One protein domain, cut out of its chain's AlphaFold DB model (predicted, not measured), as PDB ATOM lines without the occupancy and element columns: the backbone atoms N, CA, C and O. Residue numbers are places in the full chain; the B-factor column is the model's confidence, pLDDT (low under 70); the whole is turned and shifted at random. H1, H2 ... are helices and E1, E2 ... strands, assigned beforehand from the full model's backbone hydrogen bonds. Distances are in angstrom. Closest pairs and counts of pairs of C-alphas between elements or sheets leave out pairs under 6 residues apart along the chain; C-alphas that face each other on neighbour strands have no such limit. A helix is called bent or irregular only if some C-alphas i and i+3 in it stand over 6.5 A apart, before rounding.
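What this domain is: This is residues 3 to 31 and 45 to 134 of the 175 residues of an uncharacterized protein of Kitasatospora niigatensis (UniProt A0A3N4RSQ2). A strongly twisted sheet of five strands curls round one helix, H1, while a short helix, H2, packs on its opposite face near the end of the hairpin of E1 and E2. From the sheet a long loop, residues 69 to 93, reaches far out, and its residues 82 to 88 stick out free. The printed part has 119 residues, with the named elements in the order E1, E2, H1, E3, E4, H2, E5; the mixed sheet runs E4, E3, E2, E1, E5, where E3 and E2 are parallel and the other neighbours antiparallel. The class is mixed, helices and strands, though under half of the residues are in named elements. The whole is compact, with a radius of gyration of the C-alphas of 15.6 A, and spans 46 by 37 by 26 A.

How they stand to each other: E1, residues 3 to 13, and E2, residues 16 to 22, form a hairpin, with N 9 and O 20 2.8 A apart. E5, residues 119 to 125, is the antiparallel neighbour of E1, with N 6 and O 121 2.8 A apart. E3, residues 64 to 68, is parallel to E2, at 39 degrees between their directions, with N 65 and O 19 2.9 A apart. E3 and E4, residues 94 to 97, form a second hairpin, with N 66 and O 96 2.9 A apart. E4 and E5 are the edge strands, and they are apart. The domain has three layers, helices on both faces of a sheet: H1, residues 45 to 60, is on one face and H2, residues 105 to 113, on the other. The closest C-alphas of H1 and E5 are those of Ala 53 and Thr 125, 5.5 A; of H1 and E3, those of Ala 58 and Leu 66, 6.2 A. The closest C-alphas of H2 and E1 are those of Leu 111 and Ala 13, 6.4 A. H1 and H2 are apart. Every O i to N i+4 pair is within hydrogen-bond range in H1, and 3 of 5 in H2.

Where its parts are: E1 begins at C-alpha 3, (98.289, 104.005, 124.648), and is 29.5 A long; E2 is 18.5 A. H1 begins at C-alpha 45, (98.035, 104.945, 107.797), and is 22.9 A long. E3 measures 13.0 A and E4 10.0 A. H2, 14.0 A long, is only just irregular: C-alphas 106 and 109 are 6.6 A apart. E5, 18.3 A long, ends at C-alpha 125, (100.366, 109.401, 123.231).

The domain as a whole: The C-alphas of Ala 15 and Pro 79, the two farthest apart, are 46.7 A apart. Residues 32 to 44 are not printed, and C-alphas 31 and 45 are 12.9 A apart across this cut, which lies in the link from E2 to H1. The link from E3 to E4 is long. The mean pLDDT of the printed part is 80.7; residues 77 to 87 and 125 to 134 are under 70.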
ATOM      1  N   GLU A   3      97.180 104.684 123.981       75.31
ATOM      2  CA  GLU A   3      98.289 104.005 124.648       75.31
ATOM      3  C   GLU A   3      99.160 103.302 123.619       75.31
ATOM      4  O   GLU A   3      98.670 102.567 122.761       75.31
ATOM      5  N   GLN A   4     100.469 103.492 123.743       76.56
ATOM      6  CA  GLN A   4     101.445 102.821 122.909       76.56
ATOM      7  C   GLN A   4     102.338 101.929 123.779       76.56
ATOM      8  O   GLN A   4     102.943 102.429 124.733       76.56
ATOM      9  N   PRO A   5     102.446 100.619 123.475       85.12
ATOM     10  CA  PRO A   5     103.452  99.791 124.117       85.12
ATOM     11  C   PRO A   5     104.830 100.329 123.740       85.12
ATOM     12  O   PRO A   5     105.037 100.766 122.613       85.12
ATOM     13  N   ILE A   6     105.763 100.320 124.678       89.31
ATOM     14  CA  ILE A   6     107.152 100.729 124.485       89.31
ATOM     15  C   ILE A   6     108.058  99.796 125.284       89.31
ATOM     16  O   ILE A   6     107.643  99.235 126.295       89.31
ATOM     17  N   THR A   7     109.313  99.668 124.876       92.56
ATOM     18  CA  THR A   7     110.339  99.017 125.696       92.56
ATOM     19  C   THR A   7     111.360 100.061 126.101       92.56
ATOM     20  O   THR A   7     111.871 100.796 125.262       92.56
ATOM     21  N   VAL A   8     111.642 100.170 127.393       92.81
ATOM     22  CA  VAL A   8     112.576 101.166 127.919       92.81
ATOM     23  C   VAL A   8     113.875 100.496 128.325       92.81
ATOM     24  O   VAL A   8     113.892  99.564 129.123       92.81
ATOM     25  N   HIS A   9     114.975 101.009 127.796       92.25
ATOM     26  CA  HIS A   9     116.330 100.570 128.076       92.25
ATOM     27  C   HIS A   9     117.067 101.714 128.765       92.25
ATOM     28  O   HIS A   9     116.982 102.866 128.340       92.25
ATOM     29  N   HIS A  10     117.811 101.396 129.815       91.12
ATOM     30  CA  HIS A  10     118.772 102.318 130.404       91.12
ATOM     31  C   HIS A  10     120.157 101.789 130.073       91.12
ATOM     32  O   HIS A  10     120.537 100.714 130.530       91.12
ATOM     33  N   VAL A  11     120.881 102.515 129.227       89.38
ATOM     34  CA  VAL A  11     122.183 102.091 128.713       89.38
ATOM     35  C   VAL A  11     123.236 103.076 129.174       89.38
ATOM     36  O   VAL A  11     123.124 104.277 128.929       89.38
ATOM     37  N   ARG A  12     124.284 102.576 129.826       84.38
ATOM     38  CA  ARG A  12     125.441 103.395 130.181       84.38
ATOM     39  C   ARG A  12     126.399 103.474 128.993       84.38
ATOM     40  O   ARG A  12     126.869 102.445 128.508       84.38
ATOM     41  N   ALA A  13     126.689 104.689 128.539       79.81
ATOM     42  CA  ALA A  13     127.677 104.982 127.506       79.81
ATOM     43  C   ALA A  13     128.655 106.038 128.046       79.81
ATOM     44  O   ALA A  13     128.298 107.198 128.260       79.81
ATOM     45  N   GLY A  14     129.890 105.617 128.334       76.75
ATOM     46  CA  GLY A  14     130.867 106.449 129.039       76.75
ATOM     47  C   GLY A  14     130.377 106.852 130.438       76.75
ATOM     48  O   GLY A  14     129.960 106.007 131.232       76.75
ATOM     49  N   ALA A  15     130.410 108.154 130.731       76.94
ATOM     50  CA  ALA A  15     129.970 108.715 132.012       76.94
ATOM     51  C   ALA A  15     128.450 108.953 132.110       76.94
ATOM     52  O   ALA A  15     127.959 109.303 133.182       76.94
ATOM     53  N   ARG A  16     127.694 108.784 131.015       83.19
ATOM     54  CA  ARG A  16     126.258 109.095 130.959       83.19
ATOM     55  C   ARG A  16     125.412 107.828 130.853       83.19
ATOM     56  O   ARG A  16     125.771 106.872 130.165       83.19
ATOM     57  N   THR A  17     124.259 107.846 131.512       88.31
ATOM     58  CA  THR A  17     123.200 106.851 131.316       88.31
ATOM     59  C   THR A  17     122.155 107.439 130.380       88.31
ATOM     60  O   THR A  17     121.600 108.500 130.655       88.31
ATOM     61  N   HIS A  18     121.881 106.751 129.280       90.19
ATOM     62  CA  HIS A  18     120.877 107.135 128.299       90.19
ATOM     63  C   HIS A  18     119.616 106.296 128.468       90.19
ATOM     64  O   HIS A  18     119.679 105.065 128.525       90.19
ATOM     65  N   ARG A  19     118.464 106.968 128.500       92.94
ATOM     66  CA  ARG A  19     117.154 106.326 128.426       92.94
ATOM     67  C   ARG A  19     116.759 106.169 126.961       92.94
ATOM     68  O   ARG A  19     116.493 107.160 126.285       92.94
ATOM     69  N   VAL A  20     116.712 104.935 126.476       93.81
ATOM     70  CA  VAL A  20     116.236 104.599 125.131       93.81
ATOM     71  C   VAL A  20     114.846 104.004 125.226       93.81
ATOM     72  O   VAL A  20     114.617 103.050 125.959       93.81
ATOM     73  N   VAL A  21     113.915 104.565 124.477       92.88
ATOM     74  CA  VAL A  21     112.540 104.105 124.356       92.88
ATOM     75  C   VAL A  21     112.392 103.474 122.984       92.88
ATOM     76  O   VAL A  21     112.287 104.165 121.973       92.88
ATOM     77  N   GLN A  22     112.397 102.152 122.941       92.50
ATOM     78  CA  GLN A  22     112.132 101.411 121.726       92.50
ATOM     79  C   GLN A  22     110.627 101.371 121.466       92.50
ATOM     80  O   GLN A  22     109.834 100.918 122.295       92.50
ATOM     81  N   VAL A  23     110.240 101.847 120.288       88.81
ATOM     82  CA  VAL A  23     108.865 101.806 119.805       88.81
ATOM     83  C   VAL A  23     108.633 100.464 119.096       88.81
ATOM     84  O   VAL A  23     109.440 100.075 118.247       88.81
ATOM     85  N   PRO A  24     107.546  99.737 119.408       85.12
ATOM     86  CA  PRO A  24     107.231  98.456 118.796       85.12
ATOM     87  C   PRO A  24     107.071  98.613 117.292       85.12
ATOM     88  O   PRO A  24     106.646  99.653 116.783       85.12
ATOM     89  N   GLN A  25     107.394  97.549 116.565       81.31
ATOM     90  CA  GLN A  25     107.363  97.565 115.108       81.31
ATOM     91  C   GLN A  25     105.955  97.394 114.515       81.31
ATOM     92  O   GLN A  25     105.792  97.500 113.303       81.31
ATOM     93  N   ARG A  26     104.957  97.099 115.352       78.88
ATOM     94  CA  ARG A  26     103.547  96.920 114.993       78.88
ATOM     95  C   ARG A  26     102.674  97.676 116.011       78.88
ATOM     96  O   ARG A  26     103.117  97.829 117.152       78.88
ATOM     97  N   PRO A  27     101.459  98.116 115.638       76.56
ATOM     98  CA  PRO A  27     100.823  97.988 114.320       76.56
ATOM     99  C   PRO A  27     101.376  98.977 113.273       76.56
ATOM    100  O   PRO A  27     102.111  99.912 113.601       76.56
ATOM    101  N   GLY A  28     101.021  98.744 112.008       81.38
ATOM    102  CA  GLY A  28     101.346  99.623 110.881       81.38
ATOM    103  C   GLY A  28     102.743  99.452 110.291       81.38
ATOM    104  O   GLY A  28     103.691  99.003 110.950       81.38
ATOM    105  N   ARG A  29     102.868  99.832 109.023       86.56
ATOM    106  CA  ARG A  29     104.063  99.646 108.201       86.56
ATOM    107  C   ARG A  29     104.873 100.934 108.154       86.56
ATOM    108  O   ARG A  29     104.348 102.008 107.879       86.56
ATOM    109  N   LEU A  30     106.158 100.800 108.465       89.69
ATOM    110  CA  LEU A  30     107.161 101.851 108.348       89.69
ATOM    111  C   LEU A  30     108.436 101.234 107.782       89.69
ATOM    112  O   LEU A  30     108.867 100.180 108.264       89.69
ATOM    113  N   ALA A  31     109.050 101.903 106.815       90.31
ATOM    114  CA  ALA A  31     110.356 101.545 106.277       90.31
ATOM    115  C   ALA A  31     111.137 102.821 105.973       90.31
ATOM    116  O   ALA A  31     110.591 103.744 105.386       90.31
ATOM    117  N   ARG A  45      98.819 104.104 106.866       83.75
ATOM    118  CA  ARG A  45      98.035 104.945 107.797       83.75
ATOM    119  C   ARG A  45      98.374 104.663 109.265       83.75
ATOM    120  O   ARG A  45      98.535 105.592 110.056       83.75
ATOM    121  N   ALA A  46      98.482 103.388 109.635       84.38
ATOM    122  CA  ALA A  46      98.788 102.980 111.005       84.38
ATOM    123  C   ALA A  46     100.257 103.266 111.374       84.38
ATOM    124  O   ALA A  46     100.559 103.636 112.508       84.38
ATOM    125  N   GLY A  47     101.170 103.147 110.411       87.38
ATOM    126  CA  GLY A  47     102.578 103.492 110.527       87.38
ATOM    127  C   GLY A  47     102.776 104.989 110.723       87.38
ATOM    128  O   GLY A  47     103.524 105.384 111.615       87.38
ATOM    129  N   LEU A  48     102.046 105.823 109.981       85.88
ATOM    130  CA  LEU A  48     102.065 107.273 110.154       85.88
ATOM    131  C   LEU A  48     101.543 107.673 111.538       85.88
ATOM    132  O   LEU A  48     102.171 108.475 112.225       85.88
ATOM    133  N   ALA A  49     100.448 107.061 112.000       84.00
ATOM    134  CA  ALA A  49      99.952 107.284 113.357       84.00
ATOM    135  C   ALA A  49     101.008 106.927 114.418       84.00
ATOM    136  O   ALA A  49     101.227 107.685 115.366       84.00
ATOM    137  N   ARG A  50     101.725 105.813 114.223       86.94
ATOM    138  CA  ARG A  50     102.836 105.388 115.086       86.94
ATOM    139  C   ARG A  50     104.023 106.355 115.038       86.94
ATOM    140  O   ARG A  50     104.620 106.613 116.083       86.94
ATOM    141  N   LEU A  51     104.351 106.901 113.868       88.31
ATOM    142  CA  LEU A  51     105.389 107.921 113.707       88.31
ATOM    143  C   LEU A  51     105.028 109.201 114.469       88.31
ATOM    144  O   LEU A  51     105.841 109.683 115.250       88.31
ATOM    145  N   VAL A  52     103.808 109.718 114.294       85.88
ATOM    146  CA  VAL A  52     103.321 110.931 114.979       85.88
ATOM    147  C   VAL A  52     103.313 110.744 116.496       85.88
ATOM    148  O   VAL A  52     103.723 111.632 117.248       85.88
ATOM    149  N   ALA A  53     102.894 109.569 116.963       84.88
ATOM    150  CA  ALA A  53     102.893 109.232 118.378       84.88
ATOM    151  C   ALA A  53     104.319 109.150 118.957       84.88
ATOM    152  O   ALA A  53     104.581 109.712 120.024       84.88
ATOM    153  N   ALA A  54     105.261 108.533 118.229       88.25
ATOM    154  CA  ALA A  54     106.677 108.529 118.591       88.25
ATOM    155  C   ALA A  54     107.248 109.957 118.614       88.25
ATOM    156  O   ALA A  54     107.843 110.365 119.607       88.25
ATOM    157  N   TRP A  55     106.999 110.757 117.580       87.06
ATOM    158  CA  TRP A  55     107.442 112.150 117.517       87.06
ATOM    159  C   TRP A  55     106.940 112.972 118.707       87.06
ATOM    160  O   TRP A  55     107.716 113.640 119.386       87.06
ATOM    161  N   SER A  56     105.649 112.860 119.021       85.38
ATOM    162  CA  SER A  56     105.026 113.548 120.157       85.38
ATOM    163  C   SER A  56     105.634 113.136 121.500       85.38
ATOM    164  O   SER A  56     105.738 113.942 122.427       85.38
ATOM    165  N   LEU A  57     106.029 111.869 121.637       86.31
ATOM    166  CA  LEU A  57     106.698 111.376 122.836       86.31
ATOM    167  C   LEU A  57     108.150 111.879 122.920       86.31
ATOM    168  O   LEU A  57     108.569 112.284 124.003       86.31
ATOM    169  N   ALA A  58     108.884 111.927 121.804       88.38
ATOM    170  CA  ALA A  58     110.228 112.510 121.752       88.38
ATOM    171  C   ALA A  58     110.215 114.007 122.099       88.38
ATOM    172  O   ALA A  58     111.024 114.456 122.908       88.38
ATOM    173  N   ALA A  59     109.254 114.762 121.560       85.56
ATOM    174  CA  ALA A  59     109.112 116.194 121.817       85.56
ATOM    175  C   ALA A  59     108.850 116.520 123.300       85.56
ATOM    176  O   ALA A  59     109.299 117.546 123.796       85.56
ATOM    177  N   ARG A  60     108.147 115.641 124.028       86.00
ATOM    178  CA  ARG A  60     107.799 115.841 125.449       86.00
ATOM    179  C   ARG A  60     108.759 115.166 126.426       86.00
ATOM    180  O   ARG A  60     108.611 115.329 127.633       86.00
ATOM    181  N   SER A  61     109.713 114.373 125.938       84.88
ATOM    182  CA  SER A  61     110.649 113.625 126.778       84.88
ATOM    183  C   SER A  61     112.086 114.079 126.513       84.88
ATOM    184  O   SER A  61     112.832 113.387 125.817       84.88
ATOM    185  N   PRO A  62     112.509 115.224 127.084       85.56
ATOM    186  CA  PRO A  62     113.774 115.874 126.736       85.56
ATOM    187  C   PRO A  62     115.023 115.039 127.045       85.56
ATOM    188  O   PRO A  62     116.093 115.315 126.508       85.56
ATOM    189  N   LEU A  63     114.890 114.017 127.894       87.75
ATOM    190  CA  LEU A  63     115.980 113.151 128.350       87.75
ATOM    191  C   LEU A  63     115.947 111.742 127.734       87.75
ATOM    192  O   LEU A  63     116.680 110.859 128.184       87.75
ATOM    193  N   SER A  64     115.097 111.507 126.730       90.25
ATOM    194  CA  SER A  64     114.931 110.189 126.111       90.25
ATOM    195  C   SER A  64     115.334 110.182 124.641       90.25
ATOM    196  O   SER A  64     115.044 111.113 123.894       90.25
ATOM    197  N   LEU A  65     115.939 109.075 124.216       92.38
ATOM    198  CA  LEU A  65     116.089 108.705 122.811       92.38
ATOM    199  C   LEU A  65     114.946 107.779 122.435       92.38
ATOM    200  O   LEU A  65     114.763 106.758 123.090       92.38
ATOM    201  N   LEU A  66     114.191 108.087 121.389       93.12
ATOM    202  CA  LEU A  66     113.218 107.148 120.843       93.12
ATOM    203  C   LEU A  66     113.825 106.408 119.666       93.12
ATOM    204  O   LEU A  66     114.350 107.032 118.750       93.12
ATOM    205  N   HIS A  67     113.723 105.084 119.676       94.00
ATOM    206  CA  HIS A  67     114.279 104.217 118.646       94.00
ATOM    207  C   HIS A  67     113.171 103.432 117.952       94.00
ATOM    208  O   HIS A  67     112.421 102.687 118.584       94.00
ATOM    209  N   LEU A  68     113.085 103.591 116.633       93.00
ATOM    210  CA  LEU A  68     112.283 102.755 115.755       93.00
ATOM    211  C   LEU A  68     113.248 101.840 114.980       93.00
ATOM    212  O   LEU A  68     113.962 102.322 114.093       93.00
ATOM    213  N   PRO A  69     113.295 100.531 115.295       91.25
ATOM    214  CA  PRO A  69     114.148  99.586 114.587       91.25
ATOM    215  C   PRO A  69     113.529  99.266 113.221       91.25
ATOM    216  O   PRO A  69     112.653  98.405 113.118       91.25
ATOM    217  N   LEU A  70     113.929 100.002 112.183       90.56
ATOM    218  CA  LEU A  70     113.359  99.903 110.830       90.56
ATOM    219  C   LEU A  70     114.284  99.171 109.842       90.56
ATOM    220  O   LEU A  70     113.892  98.919 108.700       90.56
ATOM    221  N   ARG A  71     115.480  98.761 110.280       87.56
ATOM    222  CA  ARG A  71     116.380  97.930 109.469       87.56
ATOM    223  C   ARG A  71     115.712  96.617 109.061       87.56
ATOM    224  O   ARG A  71     115.033  95.980 109.863       87.56
ATOM    225  N   GLY A  72     115.902  96.229 107.800       80.88
ATOM    226  CA  GLY A  72     115.341  95.000 107.228       80.88
ATOM    227  C   GLY A  72     113.833  95.040 106.953       80.88
ATOM    228  O   GLY A  72     113.267  94.030 106.550       80.88
ATOM    229  N   ARG A  73     113.155  96.180 107.156       83.00
ATOM    230  CA  ARG A  73     111.731  96.320 106.812       83.00
ATOM    231  C   ARG A  73     111.553  96.286 105.295       83.00
ATOM    232  O   ARG A  73     112.267  97.046 104.645       83.00
ATOM    233  N   PRO A  74     110.635  95.478 104.732       79.00
ATOM    234  CA  PRO A  74     110.369  95.493 103.295       79.00
ATOM    235  C   PRO A  74     109.803  96.853 102.876       79.00
ATOM    236  O   PRO A  74     109.265  97.577 103.713       79.00
ATOM    237  N   LEU A  75     109.966  97.204 101.603       78.00
ATOM    238  CA  LEU A  75     109.333  98.379 101.001       78.00
ATOM    239  C   LEU A  75     107.912  98.038 100.525       78.00
ATOM    240  O   LEU A  75     107.581  96.856 100.437       78.00
ATOM    241  N   PRO A  76     107.051  99.038 100.283       72.44
ATOM    242  CA  PRO A  76     105.812  98.819  99.545       72.44
ATOM    243  C   PRO A  76     106.095  98.333  98.122       72.44
ATOM    244  O   PRO A  76     107.040  98.801  97.484       72.44
ATOM    245  N   ASP A  77     105.242  97.439  97.624       63.00
ATOM    246  CA  ASP A  77     105.182  97.121  96.199       63.00
ATOM    247  C   ASP A  77     104.692  98.358  95.441       63.00
ATOM    248  O   ASP A  77     103.691  98.976  95.812       63.00
ATOM    249  N   GLY A  78     105.412  98.766  94.403       57.47
ATOM    250  CA  GLY A  78     105.084  99.960  93.630       57.47
ATOM    251  C   GLY A  78     106.309 100.558  92.949       57.47
ATOM    252  O   GLY A  78     107.395  99.974  93.022       57.47
ATOM    253  N   PRO A  79     106.171 101.724  92.291       49.00
ATOM    254  CA  PRO A  79     107.288 102.437  91.694       49.00
ATOM    255  C   PRO A  79     108.147 103.063  92.802       49.00
ATOM    256  O   PRO A  79     108.226 104.281  92.937       49.00
ATOM    257  N   SER A  80     108.805 102.230  93.614       54.09
ATOM    258  CA  SER A  80     110.069 102.633  94.211       54.09
ATOM    259  C   SER A  80     110.954 103.046  93.040       54.09
ATOM    260  O   SER A  80     110.994 102.303  92.049       54.09
ATOM    261  N   PRO A  81     111.643 104.200  93.093       55.72
ATOM    262  CA  PRO A  81     112.643 104.504  92.083       55.72
ATOM    263  C   PRO A  81     113.532 103.269  91.964       55.72
ATOM    264  O   PRO A  81     114.000 102.753  92.987       55.72
ATOM    265  N   ALA A  82     113.660 102.729  90.745       57.28
ATOM    266  CA  ALA A  82     114.522 101.581  90.508       57.28
ATOM    267  C   ALA A  82     115.864 101.907  91.166       57.28
ATOM    268  O   ALA A  82     116.344 103.038  90.997       57.28
ATOM    269  N   PRO A  83     116.409 101.009  92.003       58.41
ATOM    270  CA  PRO A  83     117.602 101.338  92.751       58.41
ATOM    271  C   PRO A  83     118.675 101.754  91.756       58.41
ATOM    272  O   PRO A  83     119.016 101.000  90.848       58.41
ATOM    273  N   MET A  84     119.176 102.980  91.911       57.31
ATOM    274  CA  MET A  84     120.141 103.564  90.978       57.31
ATOM    275  C   MET A  84     121.486 102.804  90.991       57.31
ATOM    276  O   MET A  84     122.348 103.052  90.153       57.31
ATOM    277  N   TYR A  85     121.652 101.844  91.917       55.75
ATOM    278  CA  TYR A  85     122.873 101.078  92.144       55.75
ATOM    279  C   TYR A  85     122.616  99.584  92.400       55.75
ATOM    280  O   TYR A  85     121.602  99.216  93.013       55.75
ATOM    281  N   PRO A  86     123.575  98.717  92.019       54.06
ATOM    282  CA  PRO A  86     123.568  97.309  92.401       54.06
ATOM    283  C   PRO A  86     123.670  97.191  93.930       54.06
ATOM    284  O   PRO A  86     124.676  97.566  94.525       54.06
ATOM    285  N   GLY A  87     122.606  96.698  94.571       64.19
ATOM    286  CA  GLY A  87     122.530  96.513  96.029       64.19
ATOM    287  C   GLY A  87     121.331  97.174  96.714       64.19
ATOM    288  O   GLY A  87     121.053  96.863  97.871       64.19
ATOM    289  N   GLY A  88     120.579  98.026  96.009       74.25
ATOM    290  CA  GLY A  88     119.399  98.684  96.574       74.25
ATOM    291  C   GLY A  88     119.724  99.833  97.534       74.25
ATOM    292  O   GLY A  88     120.882 100.140  97.809       74.25
ATOM    293  N   TYR A  89     118.680 100.475  98.059       79.19
ATOM    294  CA  TYR A  89     118.818 101.539  99.054       79.19
ATOM    295  C   TYR A  89     119.013 100.954 100.466       79.19
ATOM    296  O   TYR A  89     118.202 100.117 100.890       79.19
ATOM    297  N   PRO A  90     120.041 101.372 101.232       84.81
ATOM    298  CA  PRO A  90     120.266 100.878 102.586       84.81
ATOM    299  C   PRO A  90     119.072 101.110 103.520       84.81
ATOM    300  O   PRO A  90     118.523 102.209 103.612       84.81
ATOM    301  N   ALA A  91     118.688 100.075 104.272       88.06
ATOM    302  CA  ALA A  91     117.684 100.189 105.326       88.06
ATOM    303  C   ALA A  91     118.293 100.784 106.604       88.06
ATOM    304  O   ALA A  91     119.322 100.305 107.101       88.06
ATOM    305  N   LEU A  92     117.625 101.783 107.181       89.31
ATOM    306  CA  LEU A  92     118.089 102.498 108.373       89.31
ATOM    307  C   LEU A  92     117.151 102.307 109.568       89.31
ATOM    308  O   LEU A  92     116.013 101.877 109.421       89.31
ATOM    309  N   ASP A  93     117.648 102.633 110.761       91.19
ATOM    310  CA  ASP A  93     116.818 102.836 111.953       91.19
ATOM    311  C   ASP A  93     116.466 104.323 112.057       91.19
ATOM    312  O   ASP A  93     117.289 105.163 111.691       91.19
ATOM    313  N   LEU A  94     115.298 104.653 112.613       91.12
ATOM    314  CA  LEU A  94     114.966 106.037 112.958       91.12
ATOM    315  C   LEU A  94     115.195 106.258 114.455       91.12
ATOM    316  O   LEU A  94     114.662 105.522 115.288       91.12
ATOM    317  N   VAL A  95     115.981 107.282 114.790       91.69
ATOM    318  CA  VAL A  95     116.219 107.717 116.169       91.69
ATOM    319  C   VAL A  95     115.770 109.159 116.311       91.69
ATOM    320  O   VAL A  95     116.260 110.031 115.598       91.69
ATOM    321  N   LEU A  96     114.851 109.408 117.238       90.12
ATOM    322  CA  LEU A  96     114.379 110.747 117.569       90.12
ATOM    323  C   LEU A  96     114.975 111.155 118.912       90.12
ATOM    324  O   LEU A  96     114.842 110.439 119.907       90.12
ATOM    325  N   ALA A  97     115.632 112.308 118.935       88.56
ATOM    326  CA  ALA A  97     116.221 112.883 120.131       88.56
ATOM    327  C   ALA A  97     115.702 114.304 120.304       88.56
ATOM    328  O   ALA A  97     115.673 115.082 119.351       88.56
ATOM    329  N   HIS A  98     115.324 114.657 121.528       86.19
ATOM    330  CA  HIS A  98     115.074 116.052 121.845       86.19
ATOM    331  C   HIS A  98     116.399 116.826 121.828       86.19
ATOM    332  O   HIS A  98     117.409 116.345 122.345       86.19
ATOM    333  N   HIS A  99     116.404 118.035 121.267       82.06
ATOM    334  CA  HIS A  99     117.619 118.842 121.111       82.06
ATOM    335  C   HIS A  99     118.331 119.117 122.451       82.06
ATOM    336  O   HIS A  99     119.560 119.138 122.495       82.06
ATOM    337  N   SER A 100     117.588 119.239 123.563       84.62
ATOM    338  CA  SER A 100     118.161 119.417 124.911       84.62
ATOM    339  C   SER A 100     119.046 118.257 125.368       84.62
ATOM    340  O   SER A 100     119.895 118.453 126.232       84.62
ATOM    341  N   LEU A 101     118.884 117.059 124.798       84.69
ATOM    342  CA  LEU A 101     119.741 115.919 125.118       84.69
ATOM    343  C   LEU A 101     121.164 116.095 124.562       84.69
ATOM    344  O   LEU A 101     122.076 115.406 125.020       84.69
ATOM    345  N   GLN A 102     121.351 116.979 123.566       85.06
ATOM    346  CA  GLN A 102     122.616 117.198 122.848       85.06
ATOM    347  C   GLN A 102     123.309 115.875 122.477       85.06
ATOM    348  O   GLN A 102     124.523 115.701 122.608       85.06
ATOM    349  N   PHE A 103     122.501 114.891 122.078       85.69
ATOM    350  CA  PHE A 103     122.983 113.555 121.785       85.69
ATOM    351  C   PHE A 103     123.839 113.579 120.520       85.69
ATOM    352  O   PHE A 103     123.413 114.086 119.487       85.69
ATOM    353  N   ARG A 104     125.041 113.001 120.592       86.62
ATOM    354  CA  ARG A 104     125.943 112.895 119.442       86.62
ATOM    355  C   ARG A 104     125.478 111.744 118.545       86.62
ATOM    356  O   ARG A 104     125.556 110.600 118.998       86.62
ATOM    357  N   PRO A 105     125.076 111.987 117.281       84.44
ATOM    358  CA  PRO A 105     124.594 110.921 116.400       84.44
ATOM    359  C   PRO A 105     125.594 109.768 116.227       84.44
ATOM    360  O   PRO A 105     125.196 108.606 116.192       84.44
ATOM    361  N   SER A 106     126.900 110.061 116.215       83.88
ATOM    362  CA  SER A 106     127.962 109.050 116.093       83.88
ATOM    363  C   SER A 106     127.999 108.037 117.246       83.88
ATOM    364  O   SER A 106     128.398 106.895 117.037       83.88
ATOM    365  N   ALA A 107     127.534 108.410 118.444       87.00
ATOM    366  CA  ALA A 107     127.483 107.519 119.605       87.00
ATOM    367  C   ALA A 107     126.350 106.482 119.514       87.00
ATOM    368  O   ALA A 107     126.303 105.535 120.303       87.00
ATOM    369  N   TRP A 108     125.426 106.635 118.556       89.69
ATOM    370  CA  TRP A 108     124.287 105.734 118.405       89.69
ATOM    371  C   TRP A 108     124.707 104.288 118.140       89.69
ATOM    372  O   TRP A 108     124.099 103.370 118.686       89.69
ATOM    373  N   LYS A 109     125.753 104.065 117.333       88.69
ATOM    374  CA  LYS A 109     126.211 102.710 116.988       88.69
ATOM    375  C   LYS A 109     126.599 101.918 118.240       88.69
ATOM    376  O   LYS A 109     126.127 100.795 118.412       88.69
ATOM    377  N   ASP A 110     127.390 102.532 119.116       89.06
ATOM    378  CA  ASP A 110     127.877 101.912 120.351       89.06
ATOM    379  C   ASP A 110     126.758 101.727 121.372       89.06
ATOM    380  O   ASP A 110     126.680 100.698 122.043       89.06
ATOM    381  N   LEU A 111     125.863 102.712 121.475       90.81
ATOM    382  CA  LEU A 111     124.714 102.651 122.368       90.81
ATOM    383  C   LEU A 111     123.754 101.528 121.950       90.81
ATOM    384  O   LEU A 111     123.310 100.749 122.792       90.81
ATOM    385  N   ARG A 112     123.481 101.405 120.647       90.62
ATOM    386  CA  ARG A 112     122.608 100.374 120.080       90.62
ATOM    387  C   ARG A 112     123.159  98.968 120.301       90.62
ATOM    388  O   ARG A 112     122.394  98.074 120.640       90.62
ATOM    389  N   ALA A 113     124.472  98.776 120.160       89.56
ATOM    390  CA  ALA A 113     125.132  97.493 120.422       89.56
ATOM    391  C   ALA A 113     125.004  97.022 121.886       89.56
ATOM    392  O   ALA A 113     125.194  95.845 122.172       89.56
ATOM    393  N   ARG A 114     124.670  97.932 122.811       90.00
ATOM    394  CA  ARG A 114     124.506  97.660 124.246       90.00
ATOM    395  C   ARG A 114     123.040  97.569 124.681       90.00
ATOM    396  O   ARG A 114     122.770  97.474 125.879       90.00
ATOM    397  N   LEU A 115     122.084  97.628 123.750       89.69
ATOM    398  CA  LEU A 115     120.670  97.451 124.073       89.69
ATOM    399  C   LEU A 115     120.421  96.002 124.510       89.69
ATOM    400  O   LEU A 115     120.481  95.078 123.707       89.69
ATOM    401  N   GLY A 116     120.147  95.817 125.799       85.50
ATOM    402  CA  GLY A 116     119.668  94.548 126.350       85.50
ATOM    403  C   GLY A 116     118.156  94.350 126.148       85.50
ATOM    404  O   GLY A 116     117.530  95.116 125.413       85.50
ATOM    405  N   PRO A 117     117.525  93.395 126.857       83.50
ATOM    406  CA  PRO A 117     116.100  93.073 126.694       83.50
ATOM    407  C   PRO A 117     115.154  94.243 127.025       83.50
ATOM    408  O   PRO A 117     114.044  94.309 126.502       83.50
ATOM    409  N   GLY A 118     115.606  95.195 127.850       88.81
ATOM    410  CA  GLY A 118     114.817  96.356 128.266       88.81
ATOM    411  C   GLY A 118     113.634  95.991 129.166       88.81
ATOM    412  O   GLY A 118     113.458  94.842 129.567       88.81
ATOM    413  N   ARG A 119     112.829  96.994 129.522       90.69
ATOM    414  CA  ARG A 119     111.626  96.846 130.350       90.69
ATOM    415  C   ARG A 119     110.385  97.258 129.553       90.69
ATOM    416  O   ARG A 119     110.298  98.430 129.177       90.69
ATOM    417  N   PRO A 120     109.416  96.358 129.316       90.62
ATOM    418  CA  PRO A 120     108.144  96.716 128.697       90.62
ATOM    419  C   PRO A 120     107.379  97.736 129.549       90.62
ATOM    420  O   PRO A 120     107.265  97.582 130.766       90.62
ATOM    421  N   GLN A 121     106.860  98.783 128.915       90.06
ATOM    422  CA  GLN A 121     106.039  99.831 129.519       90.06
ATOM    423  C   GLN A 121     104.959 100.296 128.529       90.06
ATOM    424  O   GLN A 121     104.967  99.936 127.352       90.06
ATOM    425  N   ARG A 122     104.021 101.116 129.003       85.69
ATOM    426  CA  ARG A 122     103.032 101.809 128.170       85.69
ATOM    427  C   ARG A 122     103.253 103.308 128.284       85.69
ATOM    428  O   ARG A 122     103.524 103.807 129.373       85.69
ATOM    429  N   ALA A 123     103.172 104.009 127.160       80.94
ATOM    430  CA  ALA A 123     103.252 105.460 127.114       80.94
ATOM    431  C   ALA A 123     101.970 106.047 126.537       80.94
ATOM    432  O   ALA A 123     101.441 105.574 125.530       80.94
ATOM    433  N   THR A 124     101.511 107.119 127.169       79.31
ATOM    434  CA  THR A 124     100.353 107.886 126.738       79.31
ATOM    435  C   THR A 124     100.737 108.812 125.590       79.31
ATOM    436  O   THR A 124     101.552 109.731 125.741       79.31
ATOM    437  N   THR A 125     100.134 108.598 124.430       66.25
ATOM    438  CA  THR A 125     100.366 109.401 123.231       66.25
ATOM    439  C   THR A 125      99.099 110.179 122.860       66.25
ATOM    440  O   THR A 125      97.974 109.730 123.118       66.25
ATOM    441  N   PRO A 126      99.235 111.409 122.330       62.06
ATOM    442  CA  PRO A 126      98.086 112.118 121.781       62.06
ATOM    443  C   PRO A 126      97.474 111.299 120.637       62.06
ATOM    444  O   PRO A 126      98.155 110.480 120.016       62.06
ATOM    445  N   ALA A 127      96.180 111.499 120.374       55.66
ATOM    446  CA  ALA A 127      95.577 110.927 119.176       55.66
ATOM    447  C   ALA A 127      96.335 111.468 117.954       55.66
ATOM    448  O   ALA A 127      96.614 112.665 117.880       55.66
ATOM    449  N   ALA A 128      96.735 110.586 117.040       54.53
ATOM    450  CA  ALA A 128      97.472 111.005 115.860       54.53
ATOM    451  C   ALA A 128      96.529 111.763 114.917       54.53
ATOM    452  O   ALA A 128      95.640 111.163 114.315       54.53
ATOM    453  N   HIS A 129      96.744 113.069 114.781       46.09
ATOM    454  CA  HIS A 129      96.134 113.884 113.738       46.09
ATOM    455  C   HIS A 129      97.155 114.026 112.608       46.09
ATOM    456  O   HIS A 129      98.241 114.563 112.822       46.09
ATOM    457  N   HIS A 130      96.842 113.492 111.429       49.75
ATOM    458  CA  HIS A 130      97.592 113.777 110.209       49.75
ATOM    459  C   HIS A 130      96.796 114.782 109.382       49.75
ATOM    460  O   HIS A 130      95.592 114.615 109.197       49.75
ATOM    461  N   HIS A 131      97.470 115.820 108.901       43.31
ATOM    462  CA  HIS A 131      96.929 116.684 107.864       43.31
ATOM    463  C   HIS A 131      97.444 116.180 106.517       43.31
ATOM    464  O   HIS A 131      98.646 115.968 106.357       43.31
ATOM    465  N   ASP A 132      96.532 115.982 105.567       43.69
ATOM    466  CA  ASP A 132      96.874 115.714 104.172       43.69
ATOM    467  C   ASP A 132      97.468 117.003 103.586       43.69
ATOM    468  O   ASP A 132      96.749 117.891 103.129       43.69
ATOM    469  N   LEU A 133      98.791 117.142 103.650       41.81
ATOM    470  CA  LEU A 133      99.498 118.198 102.937       41.81
ATOM    471  C   LEU A 133      99.636 117.762 101.475       41.81
ATOM    472  O   LEU A 133     100.263 116.750 101.167       41.81
ATOM    473  N   ALA A 134      98.997 118.505 100.573       39.66
ATOM    474  CA  ALA A 134      99.109 118.275  99.141       39.66
ATOM    475  C   ALA A 134     100.454 118.822  98.637       39.66
ATOM    476  O   ALA A 134     100.679 120.030  98.639       39.66
TER     477      ALA A 134